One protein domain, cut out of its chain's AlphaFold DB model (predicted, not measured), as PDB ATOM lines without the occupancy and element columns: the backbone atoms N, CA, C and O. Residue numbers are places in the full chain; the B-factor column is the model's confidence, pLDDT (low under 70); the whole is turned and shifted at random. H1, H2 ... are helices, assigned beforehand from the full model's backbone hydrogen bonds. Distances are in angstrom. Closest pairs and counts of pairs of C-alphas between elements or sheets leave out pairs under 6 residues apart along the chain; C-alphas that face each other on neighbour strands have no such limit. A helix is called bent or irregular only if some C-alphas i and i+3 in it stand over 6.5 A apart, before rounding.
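AT A GLANCE: This is residues 365 to 398 and 410 to 460 of the 532 residues of an uncharacterized protein of Eimeria mitis (UniProt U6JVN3). Two long, nearly straight helices run side by side in opposite ways, loosely spaced with few contacts between them, and together make a thin rod. The longer one, H2, reaches past the beginning of H1, and its residues 445 to 460 stick out alone at one end of the rod. The printed part has 85 residues with two named helices, H1 then H2, and no named strand; the class is all helix. The whole is extended, with a radius of gyration of the C-alphas of 21.8 A and spans of 79 by 20 by 8 A.

IN THESE COORDINATES: H1 is residues 365 to 398, 50.2 A from first to last C-alpha, from C-alpha 365 at (168.029, 138.521, 1.043) to C-alpha 398 at (194.226, 107.206, 30.170). H1 is neither bent nor irregular, but only just: C-alphas 381 and 384 are 6.0 A apart. H2 is residues 410 to 460, 74.4 A long in the same measure, and ends with C-alpha 460 at (141.201, 146.695, -12.563). H2 is only just irregular, with C-alphas 413 and 416 6.50 A apart, and its line is a rough one.

HOW THE PARTS SIT: H1 and H2 only just touch, with 3 pairs of C-alphas within 8 A. The closest C-alphas are those of Gln 380 and Gln 426, 7.1 A apart. H1 touches H2 with residues 366 to 380 alone, and H2 touches H1 with residues 426 to 440 alone. Their lines stand at a shallow tilt of 7 degrees, opposite ways, and their centres are 19.5 A apart. Of the O i to N i+4 pairs, 28 of 30 in H1 and 45 of 47 in H2 are within hydrogen-bond range.

THE WHOLE: The two C-alphas farthest apart, those of Ile 398 and Leu 460, are 78.7 A apart. Residues 445 to 460 of H2 stand free; the body without them spans 54 by 19 by 8 A. The link from H1 to H2 runs across the cut: residues 399 to 409 are not printed, and C-alphas 398 and 410 are 12.5 A apart. The mean pLDDT of the printed part is 84.3, and no printed residue is under 70.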
ATOM      1  N   GLN A 365     168.263 138.887  -0.358       79.19
ATOM      2  CA  GLN A 365     168.029 138.521   1.043       79.19
ATOM      3  C   GLN A 365     168.006 137.000   1.233       79.19
ATOM      4  O   GLN A 365     168.643 136.496   2.159       79.19
ATOM      5  N   GLN A 366     167.344 136.259   0.338       78.31
ATOM      6  CA  GLN A 366     167.324 134.796   0.371       78.31
ATOM      7  C   GLN A 366     168.739 134.206   0.216       78.31
ATOM      8  O   GLN A 366     169.116 133.314   0.975       78.31
ATOM      9  N   GLN A 367     169.567 134.746  -0.690       76.44
ATOM     10  CA  GLN A 367     170.978 134.360  -0.837       76.44
ATOM     11  C   GLN A 367     171.805 134.614   0.434       76.44
ATOM     12  O   GLN A 367     172.592 133.742   0.819       76.44
ATOM     13  N   GLN A 368     171.650 135.773   1.086       77.06
ATOM     14  CA  GLN A 368     172.346 136.065   2.346       77.06
ATOM     15  C   GLN A 368     171.914 135.107   3.462       77.06
ATOM     16  O   GLN A 368     172.767 134.567   4.169       77.06
ATOM     17  N   HIS A 369     170.613 134.840   3.590       77.12
ATOM     18  CA  HIS A 369     170.094 133.911   4.592       77.12
ATOM     19  C   HIS A 369     170.596 132.480   4.368       77.12
ATOM     20  O   HIS A 369     171.020 131.829   5.320       77.12
ATOM     21  N   LEU A 370     170.626 132.004   3.118       76.94
ATOM     22  CA  LEU A 370     171.165 130.683   2.780       76.94
ATOM     23  C   LEU A 370     172.654 130.566   3.155       76.94
ATOM     24  O   LEU A 370     173.100 129.530   3.648       76.94
ATOM     25  N   GLN A 371     173.422 131.645   2.965       75.31
ATOM     26  CA  GLN A 371     174.832 131.713   3.354       75.31
ATOM     27  C   GLN A 371     174.998 131.647   4.882       75.31
ATOM     28  O   GLN A 371     175.828 130.885   5.378       75.31
ATOM     29  N   GLN A 372     174.171 132.383   5.631       77.06
ATOM     30  CA  GLN A 372     174.187 132.396   7.096       77.06
ATOM     31  C   GLN A 372     173.760 131.038   7.691       77.06
ATOM     32  O   GLN A 372     174.421 130.517   8.590       77.06
ATOM     33  N   GLN A 373     172.726 130.411   7.121       79.31
ATOM     34  CA  GLN A 373     172.267 129.063   7.474       79.31
ATOM     35  C   GLN A 373     173.370 128.013   7.260       79.31
ATOM     36  O   GLN A 373     173.609 127.169   8.126       79.31
ATOM     37  N   GLN A 374     174.090 128.079   6.135       76.44
ATOM     38  CA  GLN A 374     175.187 127.152   5.862       76.44
ATOM     39  C   GLN A 374     176.382 127.368   6.810       76.44
ATOM     40  O   GLN A 374     177.049 126.408   7.197       76.44
ATOM     41  N   GLN A 375     176.631 128.610   7.233       75.88
ATOM     42  CA  GLN A 375     177.678 128.929   8.203       75.88
ATOM     43  C   GLN A 375     177.356 128.371   9.605       75.88
ATOM     44  O   GLN A 375     178.246 127.813  10.250       75.88
ATOM     45  N   GLN A 376     176.087 128.408  10.039       75.88
ATOM     46  CA  GLN A 376     175.644 127.696  11.249       75.88
ATOM     47  C   GLN A 376     175.814 126.175  11.118       75.88
ATOM     48  O   GLN A 376     176.343 125.537  12.029       75.88
ATOM     49  N   GLN A 377     175.452 125.587   9.971       76.69
ATOM     50  CA  GLN A 377     175.669 124.154   9.727       76.69
ATOM     51  C   GLN A 377     177.149 123.752   9.830       76.69
ATOM     52  O   GLN A 377     177.453 122.686  10.366       76.69
ATOM     53  N   GLN A 378     178.085 124.596   9.375       75.75
ATOM     54  CA  GLN A 378     179.515 124.331   9.564       75.75
ATOM     55  C   GLN A 378     179.922 124.360  11.043       75.75
ATOM     56  O   GLN A 378     180.645 123.458  11.466       75.75
ATOM     57  N   GLN A 379     179.424 125.306  11.850       75.50
ATOM     58  CA  GLN A 379     179.672 125.282  13.301       75.50
ATOM     59  C   GLN A 379     179.120 124.004  13.955       75.50
ATOM     60  O   GLN A 379     179.829 123.381  14.747       75.50
ATOM     61  N   GLN A 380     177.925 123.540  13.563       75.25
ATOM     62  CA  GLN A 380     177.384 122.257  14.041       75.25
ATOM     63  C   GLN A 380     178.210 121.033  13.633       75.25
ATOM     64  O   GLN A 380     178.104 120.009  14.298       75.25
ATOM     65  N   GLN A 381     179.016 121.100  12.569       76.62
ATOM     66  CA  GLN A 381     179.950 120.025  12.210       76.62
ATOM     67  C   GLN A 381     181.298 120.150  12.934       76.62
ATOM     68  O   GLN A 381     181.916 119.134  13.244       76.62
ATOM     69  N   GLN A 382     181.750 121.368  13.240       78.25
ATOM     70  CA  GLN A 382     182.996 121.592  13.982       78.25
ATOM     71  C   GLN A 382     182.871 121.190  15.457       78.25
ATOM     72  O   GLN A 382     183.799 120.598  16.002       78.25
ATOM     73  N   LEU A 383     181.721 121.438  16.088       80.12
ATOM     74  CA  LEU A 383     181.455 121.086  17.490       80.12
ATOM     75  C   LEU A 383     181.654 119.587  17.824       80.12
ATOM     76  O   LEU A 383     182.429 119.298  18.737       80.12
ATOM     77  N   PRO A 384     181.050 118.618  17.104       79.50
ATOM     78  CA  PRO A 384     181.298 117.195  17.335       79.50
ATOM     79  C   PRO A 384     182.713 116.763  16.928       79.50
ATOM     80  O   PRO A 384     183.253 115.863  17.562       79.50
ATOM     81  N   LEU A 385     183.345 117.407  15.936       82.88
ATOM     82  CA  LEU A 385     184.756 117.165  15.591       82.88
ATOM     83  C   LEU A 385     185.696 117.540  16.748       82.88
ATOM     84  O   LEU A 385     186.579 116.760  17.100       82.88
ATOM     85  N   LEU A 386     185.470 118.696  17.374       83.44
ATOM     86  CA  LEU A 386     186.232 119.175  18.530       83.44
ATOM     87  C   LEU A 386     186.005 118.270  19.753       83.44
ATOM     88  O   LEU A 386     186.946 117.932  20.468       83.44
ATOM     89  N   LEU A 387     184.775 117.787  19.945       83.62
ATOM     90  CA  LEU A 387     184.449 116.797  20.974       83.62
ATOM     91  C   LEU A 387     185.130 115.440  20.729       83.62
ATOM     92  O   LEU A 387     185.575 114.802  21.682       83.62
ATOM     93  N   LEU A 388     185.254 115.019  19.464       83.25
ATOM     94  CA  LEU A 388     185.991 113.813  19.084       83.25
ATOM     95  C   LEU A 388     187.476 113.955  19.451       83.25
ATOM     96  O   LEU A 388     188.000 113.097  20.159       83.25
ATOM     97  N   GLN A 389     188.109 115.081  19.091       82.81
ATOM     98  CA  GLN A 389     189.489 115.389  19.495       82.81
ATOM     99  C   GLN A 389     189.665 115.331  21.014       82.81
ATOM    100  O   GLN A 389     190.617 114.728  21.503       82.81
ATOM    101  N   LEU A 390     188.738 115.928  21.766       84.75
ATOM    102  CA  LEU A 390     188.790 115.947  23.226       84.75
ATOM    103  C   LEU A 390     188.646 114.525  23.803       84.75
ATOM    104  O   LEU A 390     189.339 114.177  24.756       84.75
ATOM    105  N   SER A 391     187.833 113.665  23.179       85.00
ATOM    106  CA  SER A 391     187.710 112.249  23.553       85.00
ATOM    107  C   SER A 391     188.967 111.417  23.256       85.00
ATOM    108  O   SER A 391     189.320 110.544  24.050       85.00
ATOM    109  N   ASP A 392     189.680 111.712  22.166       84.44
ATOM    110  CA  ASP A 392     190.921 111.016  21.813       84.44
ATOM    111  C   ASP A 392     192.100 111.477  22.686       84.44
ATOM    112  O   ASP A 392     192.870 110.642  23.157       84.44
ATOM    113  N   VAL A 393     192.195 112.772  23.016       83.31
ATOM    114  CA  VAL A 393     193.168 113.291  24.003       83.31
ATOM    115  C   VAL A 393     192.938 112.670  25.388       83.31
ATOM    116  O   VAL A 393     193.894 112.275  26.056       83.31
ATOM    117  N   LEU A 394     191.681 112.498  25.805       85.69
ATOM    118  CA  LEU A 394     191.352 111.796  27.050       85.69
ATOM    119  C   LEU A 394     191.757 110.315  27.007       85.69
ATOM    120  O   LEU A 394     192.347 109.823  27.967       85.69
ATOM    121  N   ARG A 395     191.507 109.602  25.900       83.94
ATOM    122  CA  ARG A 395     191.985 108.216  25.722       83.94
ATOM    123  C   ARG A 395     193.503 108.106  25.807       83.94
ATOM    124  O   ARG A 395     193.996 107.165  26.421       83.94
ATOM    125  N   MET A 396     194.226 109.055  25.216       80.12
ATOM    126  CA  MET A 396     195.689 109.105  25.247       80.12
ATOM    127  C   MET A 396     196.228 109.212  26.676       80.12
ATOM    128  O   MET A 396     197.070 108.409  27.066       80.12
ATOM    129  N   HIS A 397     195.702 110.141  27.475       84.00
ATOM    130  CA  HIS A 397     196.128 110.307  28.866       84.00
ATOM    131  C   HIS A 397     195.681 109.160  29.798       84.00
ATOM    132  O   HIS A 397     196.345 108.875  30.791       84.00
ATOM    133  N   ILE A 398     194.585 108.459  29.481       85.38
ATOM    134  CA  ILE A 398     194.226 107.206  30.170       85.38
ATOM    135  C   ILE A 398     195.241 106.099  29.832       85.38
ATOM    136  O   ILE A 398     195.600 105.313  30.703       85.38
ATOM    137  N   LEU A 410     185.626 111.131  37.128       92.88
ATOM    138  CA  LEU A 410     185.071 112.462  36.857       92.88
ATOM    139  C   LEU A 410     184.710 112.618  35.372       92.88
ATOM    140  O   LEU A 410     183.578 112.978  35.044       92.88
ATOM    141  N   VAL A 411     185.641 112.284  34.475       88.75
ATOM    142  CA  VAL A 411     185.461 112.347  33.017       88.75
ATOM    143  C   VAL A 411     184.341 111.413  32.554       88.75
ATOM    144  O   VAL A 411     183.459 111.839  31.809       88.75
ATOM    145  N   ALA A 412     184.316 110.168  33.038       87.69
ATOM    146  CA  ALA A 412     183.289 109.185  32.693       87.69
ATOM    147  C   ALA A 412     181.871 109.630  33.101       87.69
ATOM    148  O   ALA A 412     180.908 109.346  32.390       87.69
ATOM    149  N   ASN A 413     181.732 110.366  34.210       92.94
ATOM    150  CA  ASN A 413     180.455 110.938  34.647       92.94
ATOM    151  C   ASN A 413     180.106 112.267  33.949       92.94
ATOM    152  O   ASN A 413     178.924 112.598  33.806       92.94
ATOM    153  N   ALA A 414     181.104 113.037  33.512       89.38
ATOM    154  CA  ALA A 414     180.911 114.308  32.818       89.38
ATOM    155  C   ALA A 414     180.559 114.127  31.333       89.38
ATOM    156  O   ALA A 414     179.689 114.836  30.824       89.38
ATOM    157  N   MET A 415     181.183 113.173  30.634       86.88
ATOM    158  CA  MET A 415     181.042 113.057  29.179       86.88
ATOM    159  C   MET A 415     179.601 112.784  28.702       86.88
ATOM    160  O   MET A 415     179.178 113.454  27.760       86.88
ATOM    161  N   PRO A 416     178.791 111.913  29.345       87.81
ATOM    162  CA  PRO A 416     177.388 111.728  28.967       87.81
ATOM    163  C   PRO A 416     176.554 112.999  29.151       87.81
ATOM    164  O   PRO A 416     175.703 113.299  28.319       87.81
ATOM    165  N   LYS A 417     176.825 113.787  30.204       91.50
ATOM    166  CA  LYS A 417     176.157 115.080  30.427       91.50
ATOM    167  C   LYS A 417     176.554 116.098  29.365       91.50
ATOM    168  O   LYS A 417     175.691 116.810  28.870       91.50
ATOM    169  N   LEU A 418     177.834 116.151  28.998       87.50
ATOM    170  CA  LEU A 418     178.340 117.076  27.987       87.50
ATOM    171  C   LEU A 418     177.841 116.701  26.581       87.50
ATOM    172  O   LEU A 418     177.477 117.584  25.814       87.50
ATOM    173  N   MET A 419     177.719 115.405  26.277       86.12
ATOM    174  CA  MET A 419     177.114 114.899  25.040       86.12
ATOM    175  C   MET A 419     175.600 115.169  24.979       86.12
ATOM    176  O   MET A 419     175.102 115.585  23.935       86.12
ATOM    177  N   LEU A 420     174.876 115.013  26.096       93.31
ATOM    178  CA  LEU A 420     173.457 115.377  26.200       93.31
ATOM    179  C   LEU A 420     173.246 116.893  26.058       93.31
ATOM    180  O   LEU A 420     172.345 117.319  25.341       93.31
ATOM    181  N   LEU A 421     174.097 117.707  26.691       91.62
ATOM    182  CA  LEU A 421     174.095 119.166  26.546       91.62
ATOM    183  C   LEU A 421     174.348 119.567  25.085       91.62
ATOM    184  O   LEU A 421     173.666 120.445  24.565       91.62
ATOM    185  N   LEU A 422     175.275 118.883  24.404       85.12
ATOM    186  CA  LEU A 422     175.531 119.067  22.975       85.12
ATOM    187  C   LEU A 422     174.296 118.759  22.129       85.12
ATOM    188  O   LEU A 422     173.946 119.524  21.236       85.12
ATOM    189  N   GLN A 423     173.638 117.634  22.413       87.81
ATOM    190  CA  GLN A 423     172.453 117.186  21.692       87.81
ATOM    191  C   GLN A 423     171.282 118.153  21.902       87.81
ATOM    192  O   GLN A 423     170.613 118.523  20.940       87.81
ATOM    193  N   GLN A 424     171.084 118.636  23.131       91.75
ATOM    194  CA  GLN A 424     170.097 119.666  23.453       91.75
ATOM    195  C   GLN A 424     170.410 120.994  22.745       91.75
ATOM    196  O   GLN A 424     169.514 121.594  22.153       91.75
ATOM    197  N   GLN A 425     171.672 121.437  22.747       85.50
ATOM    198  CA  GLN A 425     172.105 122.639  22.028       85.50
ATOM    199  C   GLN A 425     171.861 122.500  20.517       85.50
ATOM    200  O   GLN A 425     171.318 123.413  19.895       85.50
ATOM    201  N   GLN A 426     172.203 121.352  19.929       82.94
ATOM    202  CA  GLN A 426     171.959 121.055  18.517       82.94
ATOM    203  C   GLN A 426     170.458 121.094  18.187       82.94
ATOM    204  O   GLN A 426     170.065 121.651  17.160       82.94
ATOM    205  N   GLN A 427     169.612 120.560  19.072       87.19
ATOM    206  CA  GLN A 427     168.160 120.540  18.904       87.19
ATOM    207  C   GLN A 427     167.537 121.943  19.019       87.19
ATOM    208  O   GLN A 427     166.730 122.314  18.165       87.19
ATOM    209  N   GLN A 428     167.959 122.767  19.987       85.56
ATOM    210  CA  GLN A 428     167.559 124.182  20.061       85.56
ATOM    211  C   GLN A 428     167.977 124.959  18.809       85.56
ATOM    212  O   GLN A 428     167.200 125.754  18.276       85.56
ATOM    213  N   GLN A 429     169.188 124.715  18.303       80.44
ATOM    214  CA  GLN A 429     169.680 125.409  17.118       80.44
ATOM    215  C   GLN A 429     168.920 124.978  15.849       80.44
ATOM    216  O   GLN A 429     168.607 125.825  15.016       80.44
ATOM    217  N   GLN A 430     168.520 123.702  15.726       82.25
ATOM    218  CA  GLN A 430     167.584 123.271  14.675       82.25
ATOM    219  C   GLN A 430     166.216 123.959  14.784       82.25
ATOM    220  O   GLN A 430     165.679 124.376  13.760       82.25
ATOM    221  N   GLN A 431     165.661 124.127  15.991       87.69
ATOM    222  CA  GLN A 431     164.389 124.839  16.175       87.69
ATOM    223  C   GLN A 431     164.481 126.315  15.759       87.69
ATOM    224  O   GLN A 431     163.607 126.789  15.035       87.69
ATOM    225  N   GLN A 432     165.550 127.033  16.129       83.31
ATOM    226  CA  GLN A 432     165.778 128.407  15.651       83.31
ATOM    227  C   GLN A 432     165.874 128.476  14.122       83.31
ATOM    228  O   GLN A 432     165.270 129.345  13.493       83.31
ATOM    229  N   LEU A 433     166.603 127.537  13.518       79.12
ATOM    230  CA  LEU A 433     166.803 127.464  12.072       79.12
ATOM    231  C   LEU A 433     165.487 127.141  11.335       79.12
ATOM    232  O   LEU A 433     165.234 127.686  10.261       79.12
ATOM    233  N   GLN A 434     164.607 126.335  11.938       85.25
ATOM    234  CA  GLN A 434     163.254 126.077  11.440       85.25
ATOM    235  C   GLN A 434     162.335 127.303  11.586       85.25
ATOM    236  O   GLN A 434     161.614 127.621  10.641       85.25
ATOM    237  N   GLN A 435     162.399 128.047  12.699       86.38
ATOM    238  CA  GLN A 435     161.656 129.306  12.861       86.38
ATOM    239  C   GLN A 435     162.095 130.376  11.851       86.38
ATOM    240  O   GLN A 435     161.237 131.005  11.232       86.38
ATOM    241  N   GLN A 436     163.402 130.548  11.606       80.62
ATOM    242  CA  GLN A 436     163.894 131.420  10.526       80.62
ATOM    243  C   GLN A 436     163.331 131.004   9.163       80.62
ATOM    244  O   GLN A 436     162.945 131.858   8.366       80.62
ATOM    245  N   GLN A 437     163.264 129.698   8.889       81.50
ATOM    246  CA  GLN A 437     162.726 129.188   7.631       81.50
ATOM    247  C   GLN A 437     161.229 129.505   7.485       81.50
ATOM    248  O   GLN A 437     160.809 129.959   6.423       81.50
ATOM    249  N   GLN A 438     160.440 129.362   8.556       86.12
ATOM    250  CA  GLN A 438     159.027 129.756   8.565       86.12
ATOM    251  C   GLN A 438     158.842 131.269   8.372       86.12
ATOM    252  O   GLN A 438     157.996 131.672   7.579       86.12
ATOM    253  N   GLN A 439     159.658 132.112   9.018       83.88
ATOM    254  CA  GLN A 439     159.623 133.565   8.803       83.88
ATOM    255  C   GLN A 439     159.964 133.939   7.352       83.88
ATOM    256  O   GLN A 439     159.311 134.806   6.775       83.88
ATOM    257  N   GLN A 440     160.931 133.254   6.729       78.19
ATOM    258  CA  GLN A 440     161.259 133.428   5.310       78.19
ATOM    259  C   GLN A 440     160.109 133.031   4.382       78.19
ATOM    260  O   GLN A 440     159.776 133.792   3.475       78.19
ATOM    261  N   VAL A 441     159.488 131.868   4.606       82.94
ATOM    262  CA  VAL A 441     158.322 131.427   3.821       82.94
ATOM    263  C   VAL A 441     157.159 132.401   4.014       82.94
ATOM    264  O   VAL A 441     156.517 132.770   3.035       82.94
ATOM    265  N   GLY A 442     156.937 132.901   5.234       87.81
ATOM    266  CA  GLY A 442     155.951 133.943   5.530       87.81
ATOM    267  C   GLY A 442     156.205 135.244   4.761       87.81
ATOM    268  O   GLY A 442     155.299 135.743   4.098       87.81
ATOM    269  N   LEU A 443     157.441 135.753   4.771       83.50
ATOM    270  CA  LEU A 443     157.854 136.929   3.993       83.50
ATOM    271  C   LEU A 443     157.686 136.717   2.484       83.50
ATOM    272  O   LEU A 443     157.166 137.592   1.794       83.50
ATOM    273  N   GLN A 444     158.086 135.555   1.961       83.00
ATOM    274  CA  GLN A 444     157.942 135.229   0.543       83.00
ATOM    275  C   GLN A 444     156.466 135.125   0.133       83.00
ATOM    276  O   GLN A 444     156.082 135.656  -0.910       83.00
ATOM    277  N   LEU A 445     155.626 134.508   0.968       88.44
ATOM    278  CA  LEU A 445     154.181 134.408   0.761       88.44
ATOM    279  C   LEU A 445     153.511 135.789   0.829       88.44
ATOM    280  O   LEU A 445     152.666 136.103  -0.006       88.44
ATOM    281  N   GLN A 446     153.925 136.649   1.765       91.94
ATOM    282  CA  GLN A 446     153.450 138.030   1.874       91.94
ATOM    283  C   GLN A 446     153.831 138.859   0.637       91.94
ATOM    284  O   GLN A 446     152.992 139.588   0.107       91.94
ATOM    285  N   LEU A 447     155.060 138.715   0.132       82.88
ATOM    286  CA  LEU A 447     155.521 139.399  -1.080       82.88
ATOM    287  C   LEU A 447     154.775 138.902  -2.331       82.88
ATOM    288  O   LEU A 447     154.373 139.701  -3.176       82.88
ATOM    289  N   GLN A 448     154.528 137.592  -2.427       86.94
ATOM    290  CA  GLN A 448     153.717 136.987  -3.487       86.94
ATOM    291  C   GLN A 448     152.263 137.480  -3.435       86.94
ATOM    292  O   GLN A 448     151.687 137.816  -4.471       86.94
ATOM    293  N   GLN A 449     151.678 137.593  -2.240       92.62
ATOM    294  CA  GLN A 449     150.332 138.134  -2.059       92.62
ATOM    295  C   GLN A 449     150.272 139.624  -2.439       92.62
ATOM    296  O   GLN A 449     149.328 140.050  -3.104       92.62
ATOM    297  N   GLN A 450     151.307 140.408  -2.116       89.31
ATOM    298  CA  GLN A 450     151.427 141.798  -2.567       89.31
ATOM    299  C   GLN A 450     151.539 141.895  -4.099       89.31
ATOM    300  O   GLN A 450     150.875 142.743  -4.697       89.31
ATOM    301  N   GLN A 451     152.300 141.011  -4.760       85.06
ATOM    302  CA  GLN A 451     152.324 140.950  -6.228       85.06
ATOM    303  C   GLN A 451     150.948 140.612  -6.817       85.06
ATOM    304  O   GLN A 451     150.548 141.251  -7.787       85.06
ATOM    305  N   GLN A 452     150.193 139.670  -6.237       90.12
ATOM    306  CA  GLN A 452     148.822 139.391  -6.692       90.12
ATOM    307  C   GLN A 452     147.904 140.611  -6.541       90.12
ATOM    308  O   GLN A 452     147.142 140.911  -7.458       90.12
ATOM    309  N   GLN A 453     148.009 141.363  -5.440       91.81
ATOM    310  CA  GLN A 453     147.248 142.605  -5.258       91.81
ATOM    311  C   GLN A 453     147.633 143.677  -6.291       91.81
ATOM    312  O   GLN A 453     146.748 144.321  -6.853       91.81
ATOM    313  N   GLN A 454     148.923 143.835  -6.611       87.62
ATOM    314  CA  GLN A 454     149.372 144.747  -7.673       87.62
ATOM    315  C   GLN A 454     148.879 144.303  -9.060       87.62
ATOM    316  O   GLN A 454     148.400 145.134  -9.832       87.62
ATOM    317  N   GLN A 455     148.923 143.004  -9.371       88.06
ATOM    318  CA  GLN A 455     148.396 142.466 -10.629       88.06
ATOM    319  C   GLN A 455     146.876 142.644 -10.739       88.06
ATOM    320  O   GLN A 455     146.403 143.070 -11.791       88.06
ATOM    321  N   MET A 456     146.110 142.415  -9.665       93.38
ATOM    322  CA  MET A 456     144.679 142.747  -9.632       93.38
ATOM    323  C   MET A 456     144.434 144.249  -9.805       93.38
ATOM    324  O   MET A 456     143.545 144.629 -10.561       93.38
ATOM    325  N   GLY A 457     145.230 145.113  -9.168       91.38
ATOM    326  CA  GLY A 457     145.143 146.565  -9.343       91.38
ATOM    327  C   GLY A 457     145.362 146.998 -10.796       91.38
ATOM    328  O   GLY A 457     144.586 147.793 -11.329       91.38
ATOM    329  N   LEU A 458     146.356 146.414 -11.472       90.25
ATOM    330  CA  LEU A 458     146.620 146.641 -12.895       90.25
ATOM    331  C   LEU A 458     145.516 146.065 -13.796       90.25
ATOM    332  O   LEU A 458     145.135 146.711 -14.770       90.25
ATOM    333  N   GLN A 459     144.951 144.896 -13.478       91.44
ATOM    334  CA  GLN A 459     143.796 144.353 -14.205       91.44
ATOM    335  C   GLN A 459     142.544 145.223 -14.026       91.44
ATOM    336  O   GLN A 459     141.837 145.468 -14.999       91.44
ATOM    337  N   LEU A 460     142.296 145.758 -12.829       92.00
ATOM    338  CA  LEU A 460     141.201 146.695 -12.563       92.00
ATOM    339  C   LEU A 460     141.396 148.027 -13.297       92.00
ATOM    340  O   LEU A 460     140.426 148.562 -13.828       92.00
TER     341      LEU A 460